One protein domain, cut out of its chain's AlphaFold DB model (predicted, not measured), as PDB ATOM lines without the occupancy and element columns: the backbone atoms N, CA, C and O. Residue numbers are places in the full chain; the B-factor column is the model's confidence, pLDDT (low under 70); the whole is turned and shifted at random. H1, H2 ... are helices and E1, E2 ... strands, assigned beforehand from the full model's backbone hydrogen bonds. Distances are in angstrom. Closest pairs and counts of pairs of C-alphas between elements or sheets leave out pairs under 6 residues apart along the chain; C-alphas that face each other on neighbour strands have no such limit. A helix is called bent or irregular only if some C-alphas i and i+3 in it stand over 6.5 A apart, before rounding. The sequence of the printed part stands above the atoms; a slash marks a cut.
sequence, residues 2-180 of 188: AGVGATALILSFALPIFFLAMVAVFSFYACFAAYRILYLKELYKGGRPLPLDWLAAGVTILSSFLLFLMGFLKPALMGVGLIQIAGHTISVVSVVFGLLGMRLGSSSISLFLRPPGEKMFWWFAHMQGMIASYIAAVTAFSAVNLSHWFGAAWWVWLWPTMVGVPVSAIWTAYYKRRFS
ATOM      1  N   ALA A   2      17.257  37.825 -21.889       72.62
ATOM      2  CA  ALA A   2      16.254  37.897 -20.816       72.62
ATOM      3  C   ALA A   2      15.274  39.079 -20.957       72.62
ATOM      4  O   ALA A   2      14.069  38.857 -20.941       72.62
ATOM      5  N   GLY A   3      15.780  40.299 -21.197       73.06
ATOM      6  CA  GLY A   3      14.929  41.473 -21.434       73.06
ATOM      7  C   GLY A   3      13.975  41.290 -22.618       73.06
ATOM      8  O   GLY A   3      12.776  41.453 -22.455       73.06
ATOM      9  N   VAL A   4      14.496  40.841 -23.768       71.38
ATOM     10  CA  VAL A   4      13.702  40.572 -24.985       71.38
ATOM     11  C   VAL A   4      12.619  39.515 -24.737       71.38
ATOM     12  O   VAL A   4      11.475  39.702 -25.140       71.38
ATOM     13  N   GLY A   5      12.961  38.419 -24.052       72.50
ATOM     14  CA  GLY A   5      12.008  37.366 -23.700       72.50
ATOM     15  C   GLY A   5      10.907  37.870 -22.768       72.50
ATOM     16  O   GLY A   5       9.733  37.625 -23.027       72.50
ATOM     17  N   ALA A   6      11.267  38.636 -21.733       75.69
ATOM     18  CA  ALA A   6      10.308  39.222 -20.802       75.69
ATOM     19  C   ALA A   6       9.355  40.202 -21.504       75.69
ATOM     20  O   ALA A   6       8.140  40.087 -21.362       75.69
ATOM     21  N   THR A   7       9.884  41.116 -22.323       78.75
ATOM     22  CA  THR A   7       9.058  42.069 -23.074       78.75
ATOM     23  C   THR A   7       8.157  41.373 -24.088       78.75
ATOM     24  O   THR A   7       7.005  41.763 -24.238       78.75
ATOM     25  N   ALA A   8       8.639  40.318 -24.754       71.56
ATOM     26  CA  ALA A   8       7.843  39.563 -25.718       71.56
ATOM     27  C   ALA A   8       6.710  38.774 -25.044       71.56
ATOM     28  O   ALA A   8       5.598  38.751 -25.567       71.56
ATOM     29  N   LEU A   9       6.961  38.182 -23.870       72.31
ATOM     30  CA  LEU A   9       5.914  37.530 -23.083       72.31
ATOM     31  C   LEU A   9       4.840  38.538 -22.659       72.31
ATOM     32  O   LEU A   9       3.664  38.284 -22.902       72.31
ATOM     33  N   ILE A  10       5.226  39.701 -22.126       77.06
ATOM     34  CA  ILE A  10       4.277  40.767 -21.754       77.06
ATOM     35  C   ILE A  10       3.451  41.212 -22.969       77.06
ATOM     36  O   ILE A  10       2.222  41.226 -22.911       77.06
ATOM     37  N   LEU A  11       4.112  41.513 -24.092       69.12
ATOM     38  CA  LEU A  11       3.441  41.928 -25.326       69.12
ATOM     39  C   LEU A  11       2.491  40.859 -25.861       69.12
ATOM     40  O   LEU A  11       1.453  41.212 -26.401       69.12
ATOM     41  N   SER A  12       2.802  39.574 -25.688       66.75
ATOM     42  CA  SER A  12       1.951  38.486 -26.177       66.75
ATOM     43  C   SER A  12       0.630  38.313 -25.419       66.75
ATOM     44  O   SER A  12      -0.314  37.744 -25.964       66.75
ATOM     45  N   PHE A  13       0.549  38.805 -24.180       66.44
ATOM     46  CA  PHE A  13      -0.714  38.894 -23.442       66.44
ATOM     47  C   PHE A  13      -1.474  40.187 -23.772       66.44
ATOM     48  O   PHE A  13      -2.701  40.189 -23.745       66.44
ATOM     49  N   ALA A  14      -0.761  41.270 -24.104       59.75
ATOM     50  CA  ALA A  14      -1.348  42.566 -24.459       59.75
ATOM     51  C   ALA A  14      -1.870  42.628 -25.910       59.75
ATOM     52  O   ALA A  14      -2.864  43.288 -26.198       59.75
ATOM     53  N   LEU A  15      -1.207  41.925 -26.822       58.56
ATOM     54  CA  LEU A  15      -1.593  41.697 -28.207       58.56
ATOM     55  C   LEU A  15      -1.629  40.173 -28.337       58.56
ATOM     56  O   LEU A  15      -0.570  39.582 -28.144       58.56
ATOM     57  N   PRO A  16      -2.773  39.511 -28.607       55.91
ATOM     58  CA  PRO A  16      -2.926  38.053 -28.511       55.91
ATOM     59  C   PRO A  16      -2.204  37.309 -29.650       55.91
ATOM     60  O   PRO A  16      -2.788  36.541 -30.415       55.91
ATOM     61  N   ILE A  17      -0.901  37.543 -29.784       73.62
ATOM     62  CA  ILE A  17      -0.031  36.990 -30.804       73.62
ATOM     63  C   ILE A  17       0.637  35.760 -30.196       73.62
ATOM     64  O   ILE A  17       1.801  35.777 -29.791       73.62
ATOM     65  N   PHE A  18      -0.132  34.670 -30.136       75.75
ATOM     66  CA  PHE A  18       0.301  33.364 -29.622       75.75
ATOM     67  C   PHE A  18       1.632  32.899 -30.225       75.75
ATOM     68  O   PHE A  18       2.444  32.272 -29.547       75.75
ATOM     69  N   PHE A  19       1.882  33.259 -31.486       83.94
ATOM     70  CA  PHE A  19       3.148  33.011 -32.158       83.94
ATOM     71  C   PHE A  19       4.341  33.645 -31.415       83.94
ATOM     72  O   PHE A  19       5.296  32.940 -31.091       83.94
ATOM     73  N   LEU A  20       4.278  34.939 -31.073       82.25
ATOM     74  CA  LEU A  20       5.377  35.631 -30.387       82.25
ATOM     75  C   LEU A  20       5.641  35.042 -28.998       82.25
ATOM     76  O   LEU A  20       6.805  34.883 -28.632       82.25
ATOM     77  N   ALA A  21       4.587  34.674 -28.260       81.88
ATOM     78  CA  ALA A  21       4.720  34.046 -26.944       81.88
ATOM     79  C   ALA A  21       5.579  32.776 -27.019       81.88
ATOM     80  O   ALA A  21       6.575  32.631 -26.311       81.88
ATOM     81  N   MET A  22       5.206  31.859 -27.915       84.38
ATOM     82  CA  MET A  22       5.852  30.552 -28.025       84.38
ATOM     83  C   MET A  22       7.279  30.669 -28.573       84.38
ATOM     84  O   MET A  22       8.184  29.974 -28.107       84.38
ATOM     85  N   VAL A  23       7.506  31.587 -29.520       86.94
ATOM     86  CA  VAL A  23       8.843  31.857 -30.067       86.94
ATOM     87  C   VAL A  23       9.768  32.476 -29.017       86.94
ATOM     88  O   VAL A  23      10.945  32.112 -28.937       86.94
ATOM     89  N   ALA A  24       9.246  33.361 -28.164       88.19
ATOM     90  CA  ALA A  24      10.007  33.964 -27.075       88.19
ATOM     91  C   ALA A  24      10.503  32.917 -26.070       88.19
ATOM     92  O   ALA A  24      11.660  32.989 -25.650       88.19
ATOM     93  N   VAL A  25       9.675  31.919 -25.736       90.25
ATOM     94  CA  VAL A  25      10.042  30.840 -24.804       90.25
ATOM     95  C   VAL A  25      11.265  30.072 -25.302       90.25
ATOM     96  O   VAL A  25      12.259  29.994 -24.578       90.25
ATOM     97  N   PHE A  26      11.251  29.540 -26.531       88.31
ATOM     98  CA  PHE A  26      12.399  28.754 -27.003       88.31
ATOM     99  C   PHE A  26      13.643  29.629 -27.240       88.31
ATOM    100  O   PHE A  26      14.764  29.188 -26.977       88.31
ATOM    101  N   SER A  27      13.461  30.879 -27.684       90.75
ATOM    102  CA  SER A  27      14.563  31.830 -27.897       90.75
ATOM    103  C   SER A  27      15.268  32.174 -26.584       90.75
ATOM    104  O   SER A  27      16.498  32.168 -26.499       90.75
ATOM    105  N   PHE A  28      14.487  32.426 -25.529       92.50
ATOM    106  CA  PHE A  28      15.002  32.600 -24.178       92.50
ATOM    107  C   PHE A  28      15.690  31.326 -23.688       92.50
ATOM    108  O   PHE A  28      16.811  31.396 -23.177       92.50
ATOM    109  N   TYR A  29      15.059  30.166 -23.886       96.00
ATOM    110  CA  TYR A  29      15.589  28.892 -23.418       96.00
ATOM    111  C   TYR A  29      16.949  28.551 -24.035       96.00
ATOM    112  O   TYR A  29      17.814  28.051 -23.323       96.00
ATOM    113  N   ALA A  30      17.199  28.884 -25.306       95.56
ATOM    114  CA  ALA A  30      18.512  28.698 -25.930       95.56
ATOM    115  C   ALA A  30      19.625  29.423 -25.155       95.56
ATOM    116  O   ALA A  30      20.654  28.829 -24.833       95.56
ATOM    117  N   CYS A  31      19.389  30.685 -24.786       96.00
ATOM    118  CA  CYS A  31      20.322  31.468 -23.976       96.00
ATOM    119  C   CYS A  31      20.412  30.938 -22.537       96.00
ATOM    120  O   CYS A  31      21.502  30.850 -21.974       96.00
ATOM    121  N   PHE A  32      19.272  30.592 -21.935       96.19
ATOM    122  CA  PHE A  32      19.208  30.068 -20.575       96.19
ATOM    123  C   PHE A  32      19.987  28.757 -20.449       96.19
ATOM    124  O   PHE A  32      20.869  28.658 -19.602       96.19
ATOM    125  N   ALA A  33      19.734  27.778 -21.318       96.62
ATOM    126  CA  ALA A  33      20.434  26.497 -21.327       96.62
ATOM    127  C   ALA A  33      21.941  26.681 -21.571       96.62
ATOM    128  O   ALA A  33      22.755  26.083 -20.863       96.62
ATOM    129  N   ALA A  34      22.323  27.566 -22.500       96.44
ATOM    130  CA  ALA A  34      23.721  27.907 -22.753       96.44
ATOM    131  C   ALA A  34      24.412  28.499 -21.520       96.44
ATOM    132  O   ALA A  34      25.561  28.173 -21.238       96.44
ATOM    133  N   TYR A  35      23.734  29.354 -20.757       96.19
ATOM    134  CA  TYR A  35      24.272  29.909 -19.518       96.19
ATOM    135  C   TYR A  35      24.333  28.860 -18.400       96.19
ATOM    136  O   TYR A  35      25.365  28.687 -17.751       96.19
ATOM    137  N   ARG A  36      23.246  28.106 -18.202       96.06
ATOM    138  CA  ARG A  36      23.124  27.093 -17.143       96.06
ATOM    139  C   ARG A  36      24.151  25.983 -17.270       96.06
ATOM    140  O   ARG A  36      24.636  25.503 -16.248       96.06
ATOM    141  N   ILE A  37      24.567  25.629 -18.485       96.31
ATOM    142  CA  ILE A  37      25.572  24.580 -18.674       96.31
ATOM    143  C   ILE A  37      26.924  24.900 -18.021       96.31
ATOM    144  O   ILE A  37      27.662  23.989 -17.655       96.31
ATOM    145  N   LEU A  38      27.235  26.184 -17.795       95.62
ATOM    146  CA  LEU A  38      28.452  26.601 -17.095       95.62
ATOM    147  C   LEU A  38      28.434  26.247 -15.601       95.62
ATOM    148  O   LEU A  38      29.502  26.101 -15.009       95.62
ATOM    149  N   TYR A  39      27.247  26.073 -15.017       94.69
ATOM    150  CA  TYR A  39      27.045  25.599 -13.645       94.69
ATOM    151  C   TYR A  39      26.907  24.077 -13.569       94.69
ATOM    152  O   TYR A  39      27.090  23.487 -12.510       94.69
ATOM    153  N   LEU A  40      26.620  23.431 -14.699       94.62
ATOM    154  CA  LEU A  40      26.448  21.985 -14.817       94.62
ATOM    155  C   LEU A  40      27.718  21.283 -15.319       94.62
ATOM    156  O   LEU A  40      27.664  20.147 -15.779       94.62
ATOM    157  N   LYS A  41      28.885  21.928 -15.208       93.62
ATOM    158  CA  LYS A  41      30.168  21.365 -15.659       93.62
ATOM    159  C   LYS A  41      30.493  20.025 -15.020       93.62
ATOM    160  O   LYS A  41      31.156  19.229 -15.659       93.62
ATOM    161  N   GLU A  42      30.024  19.769 -13.803       91.25
ATOM    162  CA  GLU A  42      30.297  18.539 -13.055       91.25
ATOM    163  C   GLU A  42      29.305  17.398 -13.357       91.25
ATOM    164  O   GLU A  42      29.375  16.351 -12.717       91.25
ATOM    165  N   LEU A  43      28.408  17.538 -14.347       90.94
ATOM    166  CA  LEU A  43      27.527  16.436 -14.774       90.94
ATOM    167  C   LEU A  43      28.324  15.171 -15.147       90.94
ATOM    168  O   LEU A  43      27.902  14.072 -14.802       90.94
ATOM    169  N   TYR A  44      29.511  15.309 -15.760       89.38
ATOM    170  CA  TYR A  44      30.381  14.158 -16.075       89.38
ATOM    171  C   TYR A  44      30.937  13.441 -14.830       89.38
ATOM    172  O   TYR A  44      31.415  12.316 -14.941       89.38
ATOM    173  N   LYS A  45      30.884  14.075 -13.648       89.56
ATOM    174  CA  LYS A  45      31.285  13.495 -12.355       89.56
ATOM    175  C   LYS A  45      30.099  13.059 -11.486       89.56
ATOM    176  O   LYS A  45      30.283  12.771 -10.309       89.56
ATOM    177  N   GLY A  46      28.881  13.037 -12.031       88.06
ATOM    178  CA  GLY A  46      27.673  12.689 -11.275       88.06
ATOM    179  C   GLY A  46      26.987  13.868 -10.578       88.06
ATOM    180  O   GLY A  46      26.099  13.652  -9.752       88.06
ATOM    181  N   GLY A  47      27.348  15.112 -10.922       89.44
ATOM    182  CA  GLY A  47      26.534  16.282 -10.588       89.44
ATOM    183  C   GLY A  47      25.105  16.138 -11.125       89.44
ATOM    184  O   GLY A  47      24.854  15.360 -12.046       89.44
ATOM    185  N   ARG A  48      24.148  16.876 -10.554       91.00
ATOM    186  CA  ARG A  48      22.729  16.780 -10.932       91.00
ATOM    187  C   ARG A  48      22.167  18.139 -11.358       91.00
ATOM    188  O   ARG A  48      22.506  19.142 -10.729       91.00
ATOM    189  N   PRO A  49      21.306  18.191 -12.392       94.38
ATOM    190  CA  PRO A  49      20.563  19.401 -12.728       94.38
ATOM    191  C   PRO A  49      19.595  19.788 -11.609       94.38
ATOM    192  O   PRO A  49      19.095  18.930 -10.878       94.38
ATOM    193  N   LEU A  50      19.288  21.078 -11.509       95.38
ATOM    194  CA  LEU A  50      18.264  21.572 -10.592       95.38
ATOM    195  C   LEU A  50      16.863  21.293 -11.161       95.38
ATOM    196  O   LEU A  50      16.703  21.243 -12.383       95.38
ATOM    197  N   PRO A  51      15.814  21.208 -10.320       96.25
ATOM    198  CA  PRO A  51      14.429  21.087 -10.791       96.25
ATOM    199  C   PRO A  51      14.023  22.181 -11.789       96.25
ATOM    200  O   PRO A  51      13.274  21.923 -12.728       96.25
ATOM    201  N   LEU A  52      14.578  23.390 -11.638       95.25
ATOM    202  CA  LEU A  52      14.379  24.496 -12.575       95.25
ATOM    203  C   LEU A  52      14.854  24.163 -14.000       95.25
ATOM    204  O   LEU A  52      14.220  24.586 -14.962       95.25
ATOM    205  N   ASP A  53      15.940  23.402 -14.149       96.12
ATOM    206  CA  ASP A  53      16.478  23.030 -15.463       96.12
ATOM    207  C   ASP A  53      15.512  22.092 -16.203       96.12
ATOM    208  O   ASP A  53      15.278  22.253 -17.404       96.12
ATOM    209  N   TRP A  54      14.890  21.165 -15.466       97.31
ATOM    210  CA  TRP A  54      13.842  20.274 -15.966       97.31
ATOM    211  C   TRP A  54      12.571  21.030 -16.331       97.31
ATOM    212  O   TRP A  54      12.038  20.831 -17.421       97.31
ATOM    213  N   LEU A  55      12.110  21.923 -15.450       97.50
ATOM    214  CA  LEU A  55      10.923  22.738 -15.692       97.50
ATOM    215  C   LEU A  55      11.104  23.601 -16.946       97.50
ATOM    216  O   LEU A  55      10.249  23.589 -17.825       97.50
ATOM    217  N   ALA A  56      12.233  24.302 -17.065       96.38
ATOM    218  CA  ALA A  56      12.523  25.150 -18.216       96.38
ATOM    219  C   ALA A  56      12.598  24.341 -19.525       96.38
ATOM    220  O   ALA A  56      12.080  24.781 -20.555       96.38
ATOM    221  N   ALA A  57      13.189  23.141 -19.487       97.19
ATOM    222  CA  ALA A  57      13.204  22.229 -20.629       97.19
ATOM    223  C   ALA A  57      11.787  21.769 -21.006       97.19
ATOM    224  O   ALA A  57      11.415  21.832 -22.176       97.19
ATOM    225  N   GLY A  58      10.984  21.358 -20.021       97.94
ATOM    226  CA  GLY A  58       9.610  20.895 -20.215       97.94
ATOM    227  C   GLY A  58       8.692  21.979 -20.778       97.94
ATOM    228  O   GLY A  58       8.003  21.737 -21.766       97.94
ATOM    229  N   VAL A  59       8.746  23.193 -20.221       96.56
ATOM    230  CA  VAL A  59       8.014  24.363 -20.737       96.56
ATOM    231  C   VAL A  59       8.413  24.642 -22.182       96.56
ATOM    232  O   VAL A  59       7.548  24.841 -23.027       96.56
ATOM    233  N   THR A  60       9.706  24.577 -22.500       97.19
ATOM    234  CA  THR A  60      10.177  24.801 -23.872       97.19
ATOM    235  C   THR A  60       9.660  23.742 -24.836       97.19
ATOM    236  O   THR A  60       9.179  24.097 -25.911       97.19
ATOM    237  N   ILE A  61       9.714  22.460 -24.467       98.19
ATOM    238  CA  ILE A  61       9.175  21.369 -25.292       98.19
ATOM    239  C   ILE A  61       7.679  21.577 -25.515       98.19
ATOM    240  O   ILE A  61       7.234  21.527 -26.659       98.19
ATOM    241  N   LEU A  62       6.919  21.863 -24.456       97.50
ATOM    242  CA  LEU A  62       5.475  22.060 -24.536       97.50
ATOM    243  C   LEU A  62       5.115  23.259 -25.420       97.50
ATOM    244  O   LEU A  62       4.334  23.111 -26.356       97.50
ATOM    245  N   SER A  63       5.716  24.425 -25.181       95.31
ATOM    246  CA  SER A  63       5.496  25.624 -25.998       95.31
ATOM    247  C   SER A  63       5.854  25.390 -27.465       95.31
ATOM    248  O   SER A  63       5.127  25.813 -28.363       95.31
ATOM    249  N   SER A  64       6.943  24.668 -27.725       97.12
ATOM    250  CA  SER A  64       7.394  24.371 -29.089       97.12
ATOM    251  C   SER A  64       6.502  23.340 -29.783       97.12
ATOM    252  O   SER A  64       6.231  23.465 -30.974       97.12
ATOM    253  N   PHE A  65       5.992  22.354 -29.044       97.62
ATOM    254  CA  PHE A  65       5.008  21.399 -29.546       97.62
ATOM    255  C   PHE A  65       3.686  22.089 -29.900       97.62
ATOM    256  O   PHE A  65       3.138  21.854 -30.975       97.62
ATOM    257  N   LEU A  66       3.205  22.997 -29.045       95.94
ATOM    258  CA  LEU A  66       2.016  23.801 -29.330       95.94
ATOM    259  C   LEU A  66       2.223  24.689 -30.560       95.94
ATOM    260  O   LEU A  66       1.352  24.736 -31.425       95.94
ATOM    261  N   LEU A  67       3.387  25.332 -30.688       95.38
ATOM    262  CA  LEU A  67       3.735  26.126 -31.868       95.38
ATOM    263  C   LEU A  67       3.736  25.279 -33.150       95.38
ATOM    264  O   LEU A  67       3.157  25.689 -34.157       95.38
ATOM    265  N   PHE A  68       4.335  24.086 -33.100       96.75
ATOM    266  CA  PHE A  68       4.328  23.129 -34.205       96.75
ATOM    267  C   PHE A  68       2.896  22.752 -34.602       96.75
ATOM    268  O   PHE A  68       2.523  22.881 -35.768       96.75
ATOM    269  N   LEU A  69       2.074  22.349 -33.629       96.31
ATOM    270  CA  LEU A  69       0.704  21.904 -33.863       96.31
ATOM    271  C   LEU A  69      -0.173  23.033 -34.424       96.31
ATOM    272  O   LEU A  69      -0.901  22.833 -35.394       96.31
ATOM    273  N   MET A  70      -0.065  24.244 -33.871       93.50
ATOM    274  CA  MET A  70      -0.785  25.418 -34.373       93.50
ATOM    275  C   MET A  70      -0.342  25.824 -35.782       93.50
ATOM    276  O   MET A  70      -1.155  26.370 -36.527       93.50
ATOM    277  N   GLY A  71       0.897  25.514 -36.176       94.06
ATOM    278  CA  GLY A  71       1.385  25.718 -37.538       94.06
ATOM    279  C   GLY A  71       0.586  24.954 -38.599       94.06
ATOM    280  O   GLY A  71       0.430  25.467 -39.707       94.06
ATOM    281  N   PHE A  72       0.034  23.789 -38.241       94.00
ATOM    282  CA  PHE A  72      -0.858  22.995 -39.095       94.00
ATOM    283  C   PHE A  72      -2.340  23.278 -38.833       94.00
ATOM    284  O   PHE A  72      -3.110  23.436 -39.774       94.00
ATOM    285  N   LEU A  73      -2.758  23.342 -37.564       93.44
ATOM    286  CA  LEU A  73      -4.180  23.422 -37.207       93.44
ATOM    287  C   LEU A  73      -4.773  24.823 -37.371       93.44
ATOM    288  O   LEU A  73      -5.950  24.963 -37.691       93.44
ATOM    289  N   LYS A  74      -3.988  25.866 -37.083       92.00
ATOM    290  CA  LYS A  74      -4.442  27.265 -37.097       92.00
ATOM    291  C   LYS A  74      -3.393  28.187 -37.737       92.00
ATOM    292  O   LYS A  74      -2.991  29.173 -37.116       92.00
ATOM    293  N   PRO A  75      -2.972  27.912 -38.986       90.25
ATOM    294  CA  PRO A  75      -1.932  28.673 -39.681       90.25
ATOM    295  C   PRO A  75      -2.282  30.166 -39.777       90.25
ATOM    296  O   PRO A  75      -1.433  31.011 -39.514       90.25
ATOM    297  N   ALA A  76      -3.550  30.505 -40.034       87.06
ATOM    298  CA  ALA A  76      -4.012  31.892 -40.113       87.06
ATOM    299  C   ALA A  76      -3.808  32.683 -38.805       87.06
ATOM    300  O   ALA A  76      -3.503  33.868 -38.863       87.06
ATOM    301  N   LEU A  77      -3.902  32.032 -37.633       85.50
ATOM    302  CA  LEU A  77      -3.618  32.679 -36.344       85.50
ATOM    303  C   LEU A  77      -2.123  32.928 -36.119       85.50
ATOM    304  O   LEU A  77      -1.763  33.775 -35.307       85.50
ATOM    305  N   MET A  78      -1.249  32.173 -36.791       87.19
ATOM    306  CA  MET A  78       0.196  32.398 -36.717       87.19
ATOM    307  C   MET A  78       0.597  33.629 -37.535       87.19
ATOM    308  O   MET A  78       1.505  34.350 -37.136       87.19
ATOM    309  N   GLY A  79      -0.080  33.871 -38.666       83.81
ATOM    310  CA  GLY A  79       0.046  35.098 -39.462       83.81
ATOM    311  C   GLY A  79       1.390  35.295 -40.173       83.81
ATOM    312  O   GLY A  79       1.613  36.347 -40.764       83.81
ATOM    313  N   VAL A  80       2.290  34.308 -40.133       86.19
ATOM    314  CA  VAL A  80       3.652  34.407 -40.676       86.19
ATOM    315  C   VAL A  80       4.026  33.153 -41.454       86.19
ATOM    316  O   VAL A  80       3.642  32.048 -41.080       86.19
ATOM    317  N   GLY A  81       4.784  33.308 -42.543       87.81
ATOM    318  CA  GLY A  81       5.322  32.172 -43.295       87.81
ATOM    319  C   GLY A  81       4.270  31.199 -43.830       87.81
ATOM    320  O   GLY A  81       4.525  29.994 -43.868       87.81
ATOM    321  N   LEU A  82       3.097  31.720 -44.197       91.25
ATOM    322  CA  LEU A  82       1.996  30.940 -44.749       91.25
ATOM    323  C   LEU A  82       2.341  30.477 -46.162       91.25
ATOM    324  O   LEU A  82       2.661  31.297 -47.023       91.25
ATOM    325  N   ILE A  83       2.245  29.175 -46.404       92.50
ATOM    326  CA  ILE A  83       2.354  28.583 -47.738       92.50
ATOM    327  C   ILE A  83       1.235  27.570 -47.955       92.50
ATOM    328  O   ILE A  83       0.670  27.053 -46.990       92.50
ATOM    329  N   GLN A  84       0.955  27.269 -49.221       92.50
ATOM    330  CA  GLN A  84       0.029  26.208 -49.598       92.50
ATOM    331  C   GLN A  84       0.781  24.939 -49.984       92.50
ATOM    332  O   GLN A  84       1.634  24.967 -50.870       92.50
ATOM    333  N   ILE A  85       0.451  23.822 -49.334       88.50
ATOM    334  CA  ILE A  85       0.982  22.490 -49.641       88.50
ATOM    335  C   ILE A  85      -0.197  21.533 -49.788       88.50
ATOM    336  O   ILE A  85      -0.973  21.364 -48.853       88.50
ATOM    337  N   ALA A  86      -0.326  20.898 -50.958       87.25
ATOM    338  CA  ALA A  86      -1.370  19.904 -51.237       87.25
ATOM    339  C   ALA A  86      -2.802  20.375 -50.886       87.25
ATOM    340  O   ALA A  86      -3.615  19.600 -50.395       87.25
ATOM    341  N   GLY A  87      -3.102  21.661 -51.108       88.81
ATOM    342  CA  GLY A  87      -4.411  22.258 -50.802       88.81
ATOM    343  C   GLY A  87      -4.605  22.708 -49.347       88.81
ATOM    344  O   GLY A  87      -5.667  23.234 -49.023       88.81
ATOM    345  N   HIS A  88      -3.598  22.555 -48.483       90.19
ATOM    346  CA  HIS A  88      -3.638  22.981 -47.084       90.19
ATOM    347  C   HIS A  88      -2.685  24.145 -46.804       90.19
ATOM    348  O   HIS A  88      -1.503  24.099 -47.163       90.19
ATOM    349  N   THR A  89      -3.186  25.157 -46.088       93.69
ATOM    350  CA  THR A  89      -2.367  26.280 -45.619       93.69
ATOM    351  C   THR A  89      -1.546  25.830 -44.421       93.69
ATOM    352  O   THR A  89      -2.088  25.245 -43.489       93.69
ATOM    353  N   ILE A  90      -0.250  26.127 -44.405       94.38
ATOM    354  CA  ILE A  90       0.649  25.789 -43.295       94.38
ATOM    355  C   ILE A  90       1.510  27.010 -42.964       94.38
ATOM    356  O   ILE A  90       2.015  27.677 -43.864       94.38
ATOM    357  N   SER A  91       1.711  27.290 -41.672       94.44
ATOM    358  CA  SER A  91       2.743  28.231 -41.214       94.44
ATOM    359  C   SER A  91       4.076  27.498 -41.087       94.44
ATOM    360  O   SER A  91       4.360  26.854 -40.073       94.44
ATOM    361  N   VAL A  92       4.923  27.594 -42.113       95.12
ATOM    362  CA  VAL A  92       6.232  26.912 -42.128       95.12
ATOM    363  C   VAL A  92       7.126  27.409 -41.009       95.12
ATOM    364  O   VAL A  92       7.849  26.623 -40.405       95.12
ATOM    365  N   VAL A  93       7.059  28.702 -40.699       94.69
ATOM    366  CA  VAL A  93       7.867  29.299 -39.632       94.69
ATOM    367  C   VAL A  93       7.497  28.685 -38.284       94.69
ATOM    368  O   VAL A  93       8.389  28.260 -37.552       94.69
ATOM    369  N   SER A  94       6.200  28.551 -37.981       95.00
ATOM    370  CA  SER A  94       5.740  27.901 -36.746       95.00
ATOM    371  C   SER A  94       6.162  26.436 -36.682       95.00
ATOM    372  O   SER A  94       6.659  25.983 -35.655       95.00
ATOM    373  N   VAL A  95       6.023  25.701 -37.787       95.94
ATOM    374  CA  VAL A  95       6.425  24.289 -37.859       95.94
ATOM    375  C   VAL A  95       7.926  24.137 -37.604       95.94
ATOM    376  O   VAL A  95       8.331  23.362 -36.738       95.94
ATOM    377  N   VAL A  96       8.764  24.907 -38.302       96.12
ATOM    378  CA  VAL A  96      10.225  24.834 -38.169       96.12
ATOM    379  C   VAL A  96      10.674  25.260 -36.773       96.12
ATOM    380  O   VAL A  96      11.466  24.554 -36.150       96.12
ATOM    381  N   PHE A  97      10.161  26.369 -36.238       95.75
ATOM    382  CA  PHE A  97      10.522  26.820 -34.891       95.75
ATOM    383  C   PHE A  97      10.029  25.872 -33.804       95.75
ATOM    384  O   PHE A  97      10.770  25.612 -32.857       95.75
ATOM    385  N   GLY A  98       8.846  25.282 -33.969       96.62
ATOM    386  CA  GLY A  98       8.359  24.238 -33.078       96.62
ATOM    387  C   GLY A  98       9.274  23.009 -33.068       96.62
ATOM    388  O   GLY A  98       9.652  22.523 -32.003       96.62
ATOM    389  N   LEU A  99       9.733  22.546 -34.234       97.44
ATOM    390  CA  LEU A  99      10.697  21.441 -34.322       97.44
ATOM    391  C   LEU A  99      12.049  21.789 -33.681       97.44
ATOM    392  O   LEU A  99      12.612  20.976 -32.944       97.44
ATOM    393  N   LEU A 100      12.572  22.991 -33.931       96.38
ATOM    394  CA  LEU A 100      13.843  23.443 -33.360       96.38
ATOM    395  C   LEU A 100      13.770  23.575 -31.837       96.38
ATOM    396  O   LEU A 100      14.676  23.114 -31.143       96.38
ATOM    397  N   GLY A 101      12.693  24.160 -31.314       96.50
ATOM    398  CA  GLY A 101      12.489  24.325 -29.880       96.50
ATOM    399  C   GLY A 101      12.277  22.993 -29.154       96.50
ATOM    400  O   GLY A 101      12.888  22.768 -28.107       96.50
ATOM    401  N   MET A 102      11.526  22.053 -29.747       98.06
ATOM    402  CA  MET A 102      11.423  20.685 -29.222       98.06
ATOM    403  C   MET A 102      12.790  20.002 -29.205       98.06
ATOM    404  O   MET A 102      13.201  19.489 -28.169       98.06
ATOM    405  N   ARG A 103      13.546  20.058 -30.311       97.25
ATOM    406  CA  ARG A 103      14.898  19.483 -30.379       97.25
ATOM    407  C   ARG A 103      15.816  20.065 -29.308       97.25
ATOM    408  O   ARG A 103      16.571  19.313 -28.693       97.25
ATOM    409  N   LEU A 104      15.766  21.376 -29.085       95.88
ATOM    410  CA  LEU A 104      16.561  22.064 -28.073       95.88
ATOM    411  C   LEU A 104      16.229  21.557 -26.662       95.88
ATOM    412  O   LEU A 104      17.128  21.125 -25.942       95.88
ATOM    413  N   GLY A 105      14.946  21.539 -26.291       96.75
ATOM    414  CA  GLY A 105      14.503  21.039 -24.989       96.75
ATOM    415  C   GLY A 105      14.797  19.549 -24.796       96.75
ATOM    416  O   GLY A 105      15.360  19.159 -23.776       96.75
ATOM    417  N   SER A 106      14.508  18.710 -25.794       97.69
ATOM    418  CA  SER A 106      14.783  17.269 -25.743       97.69
ATOM    419  C   SER A 106      16.277  16.957 -25.658       97.69
ATOM    420  O   SER A 106      16.660  16.011 -24.973       97.69
ATOM    421  N   SER A 107      17.134  17.758 -26.299       95.50
ATOM    422  CA  SER A 107      18.590  17.606 -26.181       95.50
ATOM    423  C   SER A 107      19.062  17.882 -24.752       95.50
ATOM    424  O   SER A 107      19.879  17.124 -24.232       95.50
ATOM    425  N   SER A 108      18.504  18.898 -24.084       96.19
ATOM    426  CA  SER A 108      18.764  19.155 -22.662       96.19
ATOM    427  C   SER A 108      18.280  18.007 -21.777       96.19
ATOM    428  O   SER A 108      19.035  17.527 -20.940       96.19
ATOM    429  N   ILE A 109      17.062  17.499 -21.997       96.94
ATOM    430  CA  ILE A 109      16.541  16.338 -21.256       96.94
ATOM    431  C   ILE A 109      17.450  15.115 -21.437       96.94
ATOM    432  O   ILE A 109      17.815  14.466 -20.459       96.94
ATOM    433  N   SER A 110      17.877  14.822 -22.669       96.19
ATOM    434  CA  SER A 110      18.815  13.728 -22.937       96.19
ATOM    435  C   SER A 110      20.147  13.933 -22.216       96.19
ATOM    436  O   SER A 110      20.697  12.971 -21.689       96.19
ATOM    437  N   LEU A 111      20.656  15.164 -22.175       94.88
ATOM    438  CA  LEU A 111      21.892  15.509 -21.478       94.88
ATOM    439  C   LEU A 111      21.774  15.306 -19.962       94.88
ATOM    440  O   LEU A 111      22.721  14.860 -19.321       94.88
ATOM    441  N   PHE A 112      20.612  15.623 -19.394       94.75
ATOM    442  CA  PHE A 112      20.327  15.479 -17.968       94.75
ATOM    443  C   PHE A 112      20.149  14.018 -17.552       94.75
ATOM    444  O   PHE A 112      20.631  13.620 -16.495       94.75
ATOM    445  N   LEU A 113      19.474  13.221 -18.385       95.00
ATOM    446  CA  LEU A 113      19.268  11.790 -18.153       95.00
ATOM    447  C   LEU A 113      20.535  10.970 -18.403       95.00
ATOM    448  O   LEU A 113      20.756   9.957 -17.744       95.00
ATOM    449  N   ARG A 114      21.344  11.376 -19.385       93.56
ATOM    450  CA  ARG A 114      22.554  10.669 -19.813       93.56
ATOM    451  C   ARG A 114      23.720  11.655 -19.912       93.56
ATOM    452  O   ARG A 114      24.071  12.073 -21.020       93.56
ATOM    453  N   PRO A 115      24.319  12.035 -18.769       89.81
ATOM    454  CA  PRO A 115      25.485  12.900 -18.754       89.81
ATOM    455  C   PRO A 115      26.628  12.345 -19.618       89.81
ATOM    456  O   PRO A 115      26.927  11.150 -19.555       89.81
ATOM    457  N   PRO A 116      27.288  13.184 -20.426       88.94
ATOM    458  CA  PRO A 116      28.405  12.764 -21.256       88.94
ATOM    459  C   PRO A 116      29.644  12.508 -20.393       88.94
ATOM    460  O   PRO A 116      29.926  13.252 -19.456       88.94
ATOM    461  N   GLY A 117      30.424  11.484 -20.749       87.50
ATOM    462  CA  GLY A 117      31.676  11.155 -20.052       87.50
ATOM    463  C   GLY A 117      32.837  12.114 -20.351       87.50
ATOM    464  O   GLY A 117      33.855  12.107 -19.665       87.50
ATOM    465  N   GLU A 118      32.706  12.960 -21.375       88.00
ATOM    466  CA  GLU A 118      33.746  13.908 -21.773       88.00
ATOM    467  C   GLU A 118      33.749  15.154 -20.877       88.00
ATOM    468  O   GLU A 118      32.797  15.932 -20.890       88.00
ATOM    469  N   LYS A 119      34.867  15.443 -20.196       88.31
ATOM    470  CA  LYS A 119      35.030  16.636 -19.333       88.31
ATOM    471  C   LYS A 119      34.695  17.971 -20.024       88.31
ATOM    472  O   LYS A 119      34.290  18.920 -19.358       88.31
ATOM    473  N   MET A 120      34.885  18.064 -21.341       90.62
ATOM    474  CA  MET A 120      34.715  19.301 -22.121       90.62
ATOM    475  C   MET A 120      33.349  19.437 -22.808       90.62
ATOM    476  O   MET A 120      33.154  20.374 -23.582       90.62
ATOM    477  N   PHE A 121      32.378  18.564 -22.520       93.31
ATOM    478  CA  PHE A 121      31.051  18.615 -23.151       93.31
ATOM    479  C   PHE A 121      30.358  19.985 -23.013       93.31
ATOM    480  O   PHE A 121      29.730  20.472 -23.954       93.31
ATOM    481  N   TRP A 122      30.515  20.629 -21.850       94.88
ATOM    482  CA  TRP A 122      29.898  21.914 -21.518       94.88
ATOM    483  C   TRP A 122      30.357  23.032 -22.455       94.88
ATOM    484  O   TRP A 122      29.596  23.960 -22.704       94.88
ATOM    485  N   TRP A 123      31.576  22.947 -22.997       95.25
ATOM    486  CA  TRP A 123      32.123  23.956 -23.903       95.25
ATOM    487  C   TRP A 123      31.358  23.967 -25.226       95.25
ATOM    488  O   TRP A 123      30.908  25.017 -25.683       95.25
ATOM    489  N   PHE A 124      31.130  22.781 -25.799       94.69
ATOM    490  CA  PHE A 124      30.357  22.636 -27.031       94.69
ATOM    491  C   PHE A 124      28.884  22.984 -26.817       94.69
ATOM    492  O   PHE A 124      28.303  23.688 -27.639       94.69
ATOM    493  N   ALA A 125      28.297  22.542 -25.704       94.88
ATOM    494  CA  ALA A 125      26.913  22.858 -25.363       94.88
ATOM    495  C   ALA A 125      26.698  24.370 -25.151       94.88
ATOM    496  O   ALA A 125      25.740  24.930 -25.679       94.88
ATOM    497  N   HIS A 126      27.618  25.047 -24.452       96.25
ATOM    498  CA  HIS A 126      27.587  26.499 -24.277       96.25
ATOM    499  C   HIS A 126      27.685  27.218 -25.623       96.25
ATOM    500  O   HIS A 126      26.831  28.032 -25.956       96.25
ATOM    501  N   MET A 127      28.695  26.878 -26.428       95.69
ATOM    502  CA  MET A 127      28.925  27.487 -27.736       95.69
ATOM    503  C   MET A 127      27.713  27.332 -28.663       95.69
ATOM    504  O   MET A 127      27.234  28.318 -29.220       95.69
ATOM    505  N   GLN A 128      27.189  26.112 -28.809       94.94
ATOM    506  CA  GLN A 128      26.036  25.845 -29.673       94.94
ATOM    507  C   GLN A 128      24.779  26.565 -29.180       94.94
ATOM    508  O   GLN A 128      24.062  27.148 -29.992       94.94
ATOM    509  N   GLY A 129      24.531  26.571 -27.867       94.88
ATOM    510  CA  GLY A 129      23.395  27.278 -27.280       94.88
ATOM    511  C   GLY A 129      23.489  28.798 -27.455       94.88
ATOM    512  O   GLY A 129      22.502  29.436 -27.820       94.88
ATOM    513  N   MET A 130      24.682  29.383 -27.295       95.81
ATOM    514  CA  MET A 130      24.900  30.810 -27.547       95.81
ATOM    515  C   MET A 130      24.684  31.156 -29.024       95.81
ATOM    516  O   MET A 130      23.963  32.111 -29.312       95.81
ATOM    517  N   ILE A 131      25.212  30.358 -29.959       96.06
ATOM    518  CA  ILE A 131      24.966  30.548 -31.398       96.06
ATOM    519  C   ILE A 131      23.467  30.454 -31.704       96.06
ATOM    520  O   ILE A 131      22.934  31.329 -32.381       96.06
ATOM    521  N   ALA A 132      22.762  29.454 -31.168       95.31
ATOM    522  CA  ALA A 132      21.316  29.319 -31.346       95.31
ATOM    523  C   ALA A 132      20.547  30.543 -30.817       95.31
ATOM    524  O   ALA A 132      19.626  31.024 -31.474       95.31
ATOM    525  N   SER A 133      20.955  31.093 -29.669       94.88
ATOM    526  CA  SER A 133      20.350  32.314 -29.124       94.88
ATOM    527  C   SER A 133      20.604  33.550 -30.000       94.88
ATOM    528  O   SER A 133      19.711  34.380 -30.164       94.88
ATOM    529  N   TYR A 134      21.783  33.649 -30.621       94.69
ATOM    530  CA  TYR A 134      22.095  34.704 -31.586       94.69
ATOM    531  C   TYR A 134      21.291  34.550 -32.876       94.69
ATOM    532  O   TYR A 134      20.758  35.540 -33.370       94.69
ATOM    533  N   ILE A 135      21.140  33.326 -33.390       96.19
ATOM    534  CA  ILE A 135      20.276  33.033 -34.543       96.19
ATOM    535  C   ILE A 135      18.856  33.533 -34.263       96.19
ATOM    536  O   ILE A 135      18.308  34.276 -35.072       96.19
ATOM    537  N   ALA A 136      18.292  33.207 -33.097       94.00
ATOM    538  CA  ALA A 136      16.960  33.663 -32.705       94.00
ATOM    539  C   ALA A 136      16.848  35.201 -32.650       94.00
ATOM    540  O   ALA A 136      15.856  35.771 -33.106       94.00
ATOM    541  N   ALA A 137      17.881  35.886 -32.153       92.62
ATOM    542  CA  ALA A 137      17.926  37.346 -32.129       92.62
ATOM    543  C   ALA A 137      17.964  37.957 -33.540       92.62
ATOM    544  O   ALA A 137      17.223  38.897 -33.825       92.62
ATOM    545  N   VAL A 138      18.785  37.403 -34.437       95.31
ATOM    546  CA  VAL A 138      18.883  37.845 -35.838       95.31
ATOM    547  C   VAL A 138      17.588  37.547 -36.594       95.31
ATOM    548  O   VAL A 138      17.149  38.371 -37.391       95.31
ATOM    549  N   THR A 139      16.926  36.425 -36.309       94.38
ATOM    550  CA  THR A 139      15.577  36.115 -36.801       94.38
ATOM    551  C   THR A 139      14.572  37.173 -36.365       94.38
ATOM    552  O   THR A 139      13.853  37.688 -37.214       94.38
ATOM    553  N   ALA A 140      14.531  37.539 -35.081       90.81
ATOM    554  CA  ALA A 140      13.605  38.559 -34.589       90.81
ATOM    555  C   ALA A 140      13.885  39.932 -35.221       90.81
ATOM    556  O   ALA A 140      12.965  40.609 -35.675       90.81
ATOM    557  N   PHE A 141      15.160  40.317 -35.323       91.50
ATOM    558  CA  PHE A 141      15.567  41.539 -36.014       91.50
ATOM    559  C   PHE A 141      15.144  41.523 -37.490       91.50
ATOM    560  O   PHE A 141      14.597  42.508 -37.985       91.50
ATOM    561  N   SER A 142      15.346  40.400 -38.181       93.50
ATOM    562  CA  SER A 142      14.953  40.225 -39.583       93.50
ATOM    563  C   SER A 142      13.442  40.329 -39.751       93.50
ATOM    564  O   SER A 142      12.970  41.058 -40.614       93.50
ATOM    565  N   ALA A 143      12.678  39.674 -38.880       90.62
ATOM    566  CA  ALA A 143      11.225  39.725 -38.891       90.62
ATOM    567  C   ALA A 143      10.673  41.146 -38.725       90.62
ATOM    568  O   ALA A 143       9.682  41.487 -39.361       90.62
ATOM    569  N   VAL A 144      11.306  41.989 -37.909       88.81
ATOM    570  CA  VAL A 144      10.854  43.375 -37.718       88.81
ATOM    571  C   VAL A 144      11.285  44.275 -38.877       88.81
ATOM    572  O   VAL A 144      10.485  45.062 -39.371       88.81
ATOM    573  N   ASN A 145      12.533  44.160 -39.334       91.69
ATOM    574  CA  ASN A 145      13.115  45.131 -40.267       91.69
ATOM    575  C   ASN A 145      12.938  44.742 -41.739       91.69
ATOM    576  O   ASN A 145      12.704  45.601 -42.585       91.69
ATOM    577  N   LEU A 146      13.047  43.454 -42.067       92.62
ATOM    578  CA  LEU A 146      12.981  42.975 -43.448       92.62
ATOM    579  C   LEU A 146      11.541  42.726 -43.903       92.62
ATOM    580  O   LEU A 146      11.268  42.845 -45.094       92.62
ATOM    581  N   SER A 147      10.602  42.458 -42.987       88.19
ATOM    582  CA  SER A 147       9.194  42.254 -43.364       88.19
ATOM    583  C   SER A 147       8.548  43.492 -43.990       88.19
ATOM    584  O   SER A 147       7.585  43.355 -44.736       88.19
ATOM    585  N   HIS A 148       9.083  44.691 -43.737       87.56
ATOM    586  CA  HIS A 148       8.640  45.910 -44.419       87.56
ATOM    587  C   HIS A 148       8.926  45.868 -45.929       87.56
ATOM    588  O   HIS A 148       8.100  46.292 -46.728       87.56
ATOM    589  N   TRP A 149      10.079  45.318 -46.313       89.56
ATOM    590  CA  TRP A 149      10.553  45.283 -47.699       89.56
ATOM    591  C   TRP A 149      10.129  44.013 -48.439       89.56
ATOM    592  O   TRP A 149       9.879  44.044 -49.640       89.56
ATOM    593  N   PHE A 150      10.048  42.891 -47.723       88.31
ATOM    594  CA  PHE A 150       9.852  41.561 -48.303       88.31
ATOM    595  C   PHE A 150       8.550  40.877 -47.859       88.31
ATOM    596  O   PHE A 150       8.306  39.718 -48.203       88.31
ATOM    597  N   GLY A 151       7.711  41.575 -47.091       84.62
ATOM    598  CA  GLY A 151       6.483  41.030 -46.518       84.62
ATOM    599  C   GLY A 151       6.733  39.932 -45.479       84.62
ATOM    600  O   GLY A 151       7.855  39.678 -45.044       84.62
ATOM    601  N   ALA A 152       5.672  39.221 -45.095       82.00
ATOM    602  CA  ALA A 152       5.726  38.131 -44.113       82.00
ATOM    603  C   ALA A 152       6.258  36.798 -44.691       82.00
ATOM    604  O   ALA A 152       5.832  35.712 -44.279       82.00
ATOM    605  N   ALA A 153       7.168  36.864 -45.668       88.50
ATOM    606  CA  ALA A 153       7.720  35.693 -46.332       88.50
ATOM    607  C   ALA A 153       8.474  34.798 -45.338       88.50
ATOM    608  O   ALA A 153       9.221  35.273 -44.484       88.50
ATOM    609  N   TRP A 154       8.317  33.479 -45.460       92.25
ATOM    610  CA  TRP A 154       8.902  32.518 -44.516       92.25
ATOM    611  C   TRP A 154      10.434  32.632 -44.417       92.25
ATOM    612  O   TRP A 154      11.007  32.446 -43.344       92.25
ATOM    613  N   TRP A 155      11.110  32.971 -45.517       93.88
ATOM    614  CA  TRP A 155      12.571  33.031 -45.568       93.88
ATOM    615  C   TRP A 155      13.137  34.208 -44.766       93.88
ATOM    616  O   TRP A 155      14.234  34.082 -44.224       93.88
ATOM    617  N   VAL A 156      12.378  35.297 -44.585       93.56
ATOM    618  CA  VAL A 156      12.758  36.431 -43.719       93.56
ATOM    619  C   VAL A 156      13.015  35.961 -42.284       93.56
ATOM    620  O   VAL A 156      13.893  36.477 -41.596       93.56
ATOM    621  N   TRP A 157      12.288  34.931 -41.850       94.00
ATOM    622  CA  TRP A 157      12.408  34.343 -40.521       94.00
ATOM    623  C   TRP A 157      13.476  33.250 -40.447       94.00
ATOM    624  O   TRP A 157      14.145  33.106 -39.420       94.00
ATOM    625  N   LEU A 158      13.617  32.452 -41.512       96.00
ATOM    626  CA  LEU A 158      14.404  31.215 -41.493       96.00
ATOM    627  C   LEU A 158      15.829  31.355 -42.038       96.00
ATOM    628  O   LEU A 158      16.660  30.500 -41.719       96.00
ATOM    629  N   TRP A 159      16.154  32.415 -42.786       96.38
ATOM    630  CA  TRP A 159      17.506  32.607 -43.326       96.38
ATOM    631  C   TRP A 159      18.616  32.571 -42.254       96.38
ATOM    632  O   TRP A 159      19.644  31.938 -42.517       96.38
ATOM    633  N   PRO A 160      18.448  33.125 -41.028       96.69
ATOM    634  CA  PRO A 160      19.512  33.087 -40.027       96.69
ATOM    635  C   PRO A 160      19.790  31.659 -39.562       96.69
ATOM    636  O   PRO A 160      20.937  31.301 -39.316       96.69
ATOM    637  N   THR A 161      18.757  30.816 -39.488       96.06
ATOM    638  CA  THR A 161      18.893  29.390 -39.176       96.06
ATOM    639  C   THR A 161      19.547  28.639 -40.331       96.06
ATOM    640  O   THR A 161      20.444  27.830 -40.092       96.06
ATOM    641  N   MET A 162      19.143  28.925 -41.576       96.69
ATOM    642  CA  MET A 162      19.716  28.306 -42.780       96.69
ATOM    643  C   MET A 162      21.224  28.544 -42.892       96.69
ATOM    644  O   MET A 162      21.934  27.662 -43.360       96.69
ATOM    645  N   VAL A 163      21.718  29.696 -42.433       97.31
ATOM    646  CA  VAL A 163      23.153  30.022 -42.420       97.31
ATOM    647  C   VAL A 163      23.822  29.579 -41.116       97.31
ATOM    648  O   VAL A 163      24.864  28.921 -41.123       97.31
ATOM    649  N   GLY A 164      23.226  29.915 -39.976       95.50
ATOM    650  CA  GLY A 164      23.834  29.743 -38.661       95.50
ATOM    651  C   GLY A 164      23.968  28.285 -38.225       95.50
ATOM    652  O   GLY A 164      24.952  27.936 -37.571       95.50
ATOM    653  N   VAL A 165      23.033  27.406 -38.606       94.81
ATOM    654  CA  VAL A 165      23.107  25.978 -38.252       94.81
ATOM    655  C   VAL A 165      24.271  25.276 -38.969       94.81
ATOM    656  O   VAL A 165      25.071  24.647 -38.269       94.81
ATOM    657  N   PRO A 166      24.454  25.402 -40.301       96.50
ATOM    658  CA  PRO A 166      25.640  24.872 -40.975       96.50
ATOM    659  C   PRO A 166      26.953  25.417 -40.412       96.50
ATOM    660  O   PRO A 166      27.865  24.639 -40.133       96.50
ATOM    661  N   VAL A 167      27.040  26.731 -40.168       95.44
ATOM    662  CA  VAL A 167      28.240  27.352 -39.581       95.44
ATOM    663  C   VAL A 167      28.540  26.762 -38.199       95.44
ATOM    664  O   VAL A 167      29.675  26.367 -37.937       95.44
ATOM    665  N   SER A 168      27.528  26.615 -37.340       94.44
ATOM    666  CA  SER A 168      27.662  25.991 -36.015       94.44
ATOM    667  C   SER A 168      28.151  24.538 -36.095       94.44
ATOM    668  O   SER A 168      29.007  24.112 -35.308       94.44
ATOM    669  N   ALA A 169      27.662  23.772 -37.076       95.06
ATOM    670  CA  ALA A 169      28.083  22.392 -37.307       95.06
ATOM    671  C   ALA A 169      29.547  22.305 -37.773       95.06
ATOM    672  O   ALA A 169      30.321  21.525 -37.209       95.06
ATOM    673  N   ILE A 170      29.948  23.138 -38.741       96.00
ATOM    674  CA  ILE A 170      31.332  23.227 -39.234       96.00
ATOM    675  C   ILE A 170      32.274  23.611 -38.093       96.00
ATOM    676  O   ILE A 170      33.298  22.961 -37.878       96.00
ATOM    677  N   TRP A 171      31.900  24.623 -37.313       94.62
ATOM    678  CA  TRP A 171      32.682  25.103 -36.180       94.62
ATOM    679  C   TRP A 171      32.833  24.023 -35.102       94.62
ATOM    680  O   TRP A 171      33.932  23.766 -34.611       94.62
ATOM    681  N   THR A 172      31.751  23.307 -34.785       94.00
ATOM    682  CA  THR A 172      31.793  22.160 -33.868       94.00
ATOM    683  C   THR A 172      32.751  21.081 -34.376       94.00
ATOM    684  O   THR A 172      33.584  20.594 -33.610       94.00
ATOM    685  N   ALA A 173      32.672  20.718 -35.659       94.38
ATOM    686  CA  ALA A 173      33.552  19.715 -36.255       94.38
ATOM    687  C   ALA A 173      35.026  20.151 -36.215       94.38
ATOM    688  O   ALA A 173      35.897  19.351 -35.865       94.38
ATOM    689  N   TYR A 174      35.304  21.424 -36.507       95.06
ATOM    690  CA  TYR A 174      36.642  22.005 -36.431       95.06
ATOM    691  C   TYR A 174      37.232  21.895 -35.017       95.06
ATOM    692  O   TYR A 174      38.331  21.362 -34.848       95.06
ATOM    693  N   TYR A 175      36.496  22.317 -33.983       93.06
ATOM    694  CA  TYR A 175      37.006  22.280 -32.608       93.06
ATOM    695  C   TYR A 175      37.094  20.869 -32.031       93.06
ATOM    696  O   TYR A 175      38.040  20.581 -31.301       93.06
ATOM    697  N   LYS A 176      36.196  19.951 -32.409       90.88
ATOM    698  CA  LYS A 176      36.343  18.530 -32.057       90.88
ATOM    699  C   LYS A 176      37.645  17.950 -32.609       90.88
ATOM    700  O   LYS A 176      38.372  17.295 -31.871       90.88
ATOM    701  N   ARG A 177      37.987  18.241 -33.870       90.81
ATOM    702  CA  ARG A 177      39.264  17.814 -34.472       90.81
ATOM    703  C   ARG A 177      40.463  18.467 -33.786       90.81
ATOM    704  O   ARG A 177      41.436  17.785 -33.493       90.81
ATOM    705  N   ARG A 178      40.381  19.766 -33.491       89.31
ATOM    706  CA  ARG A 178      41.460  20.525 -32.841       89.31
ATOM    707  C   ARG A 178      41.744  20.067 -31.408       89.31
ATOM    708  O   ARG A 178      42.897  20.090 -30.994       89.31
ATOM    709  N   PHE A 179      40.712  19.677 -30.662       86.69
ATOM    710  CA  PHE A 179      40.834  19.202 -29.280       86.69
ATOM    711  C   PHE A 179      40.987  17.683 -29.160       86.69
ATOM    712  O   PHE A 179      41.190  17.181 -28.055       86.69
ATOM    713  N   SER A 180      40.923  16.947 -30.272       83.12
ATOM    714  CA  SER A 180      41.226  15.518 -30.269       83.12
ATOM    715  C   SER A 180      42.702  15.309 -29.904       83.12
ATOM    716  O   SER A 180      43.565  15.987 -30.469       83.12
TER     717      SER A 180
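AT A GLANCE: This is residues 2 to 180 of the 188 residues of an uncharacterized protein of Acidisarcina polymorpha (UniProt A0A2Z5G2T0). Five long helices, H2, H4, H6, H7 and H9, form an up-and-down bundle, each running against the one before it in the chain, and H1 packs along H2 from outside the five. The small hairpin of E1 and E2 and the short helices H5 and H8 sit at one end of the bundle, and short H3 sits at the other. The printed part has 179 residues, with H1 to H5, then E1 and E2, an antiparallel sheet of order E1 - E2, then H6 to H9; the class is mostly helix. It is compact, with a radius of gyration of the C-alphas of 17.1 A and spans of 51 by 34 by 33 A.

HOW THE PARTS SIT: H1, residues 2 to 14, and H2, residues 18 to 36, are a helical hairpin at a shallow tilt of 19 degrees, the closest C-alphas being Gly 5 and Ala 24, 5.2 A. H2 is the hub, touching five helices. H3, residues 41 to 45, touches no helix. H4, residues 51 to 73, touches H2, opposite ways at a shallow 32 degrees, closest at the C-alphas of Met 22 and Ser 63, 5.3 A. H5, residues 75 to 78, touches residues 18 to 19 of H2 alone, closest at C-alphas 78 and 19, 5.5 A. E1, residues 82 to 85, and E2, residues 88 to 91, are an antiparallel hairpin with N 83 and O 90 at 3.0 A and N 90 and O 83 at 2.9 A, within hydrogen-bond range. H6, residues 92 to 113, touches H4, opposite ways at a shallow 25 degrees, closest at C-alphas 98 and 64, 4.1 A. H7, residues 121 to 145, touches residues 27 to 35 of H2 alone, closest at C-alphas 126 and 34, 4.4 A. H8, residues 147 to 150, and H7 meet only through their link. H9, residues 154 to 179, touches H7, opposite ways at a shallow 20 degrees, closest at C-alphas 157 and 139, 5.2 A. Every O i to N i+4 pair is within hydrogen-bond range in H1, H6 and H7; the counts are 14 of 15 in H2, 18 of 19 in H4, 19 of 22 in H9 and 0 of 1 in H3, where 1 of 2 O i to N i+3 pairs is; H5 and H8 are too short.

IN THESE COORDINATES: H1 begins at C-alpha 2 (16.254, 37.897, -20.816); H9 ends at C-alpha 179 (40.834, 19.202, -29.280). H2, H4, H6, H7 and H9 measure 26.8, 32.4, 31.2, 36.3 and 37.8 A. H3 and H9 are irregular: C-alphas 41 and 44, and 157 and 160, are each 7.2 A apart.

THE WHOLE: The farthest C-alphas, Lys 45 and Gly 87, are 53.2 A apart. The printed part has no cut and no long link. Residues 11 to 16 are under pLDDT 70.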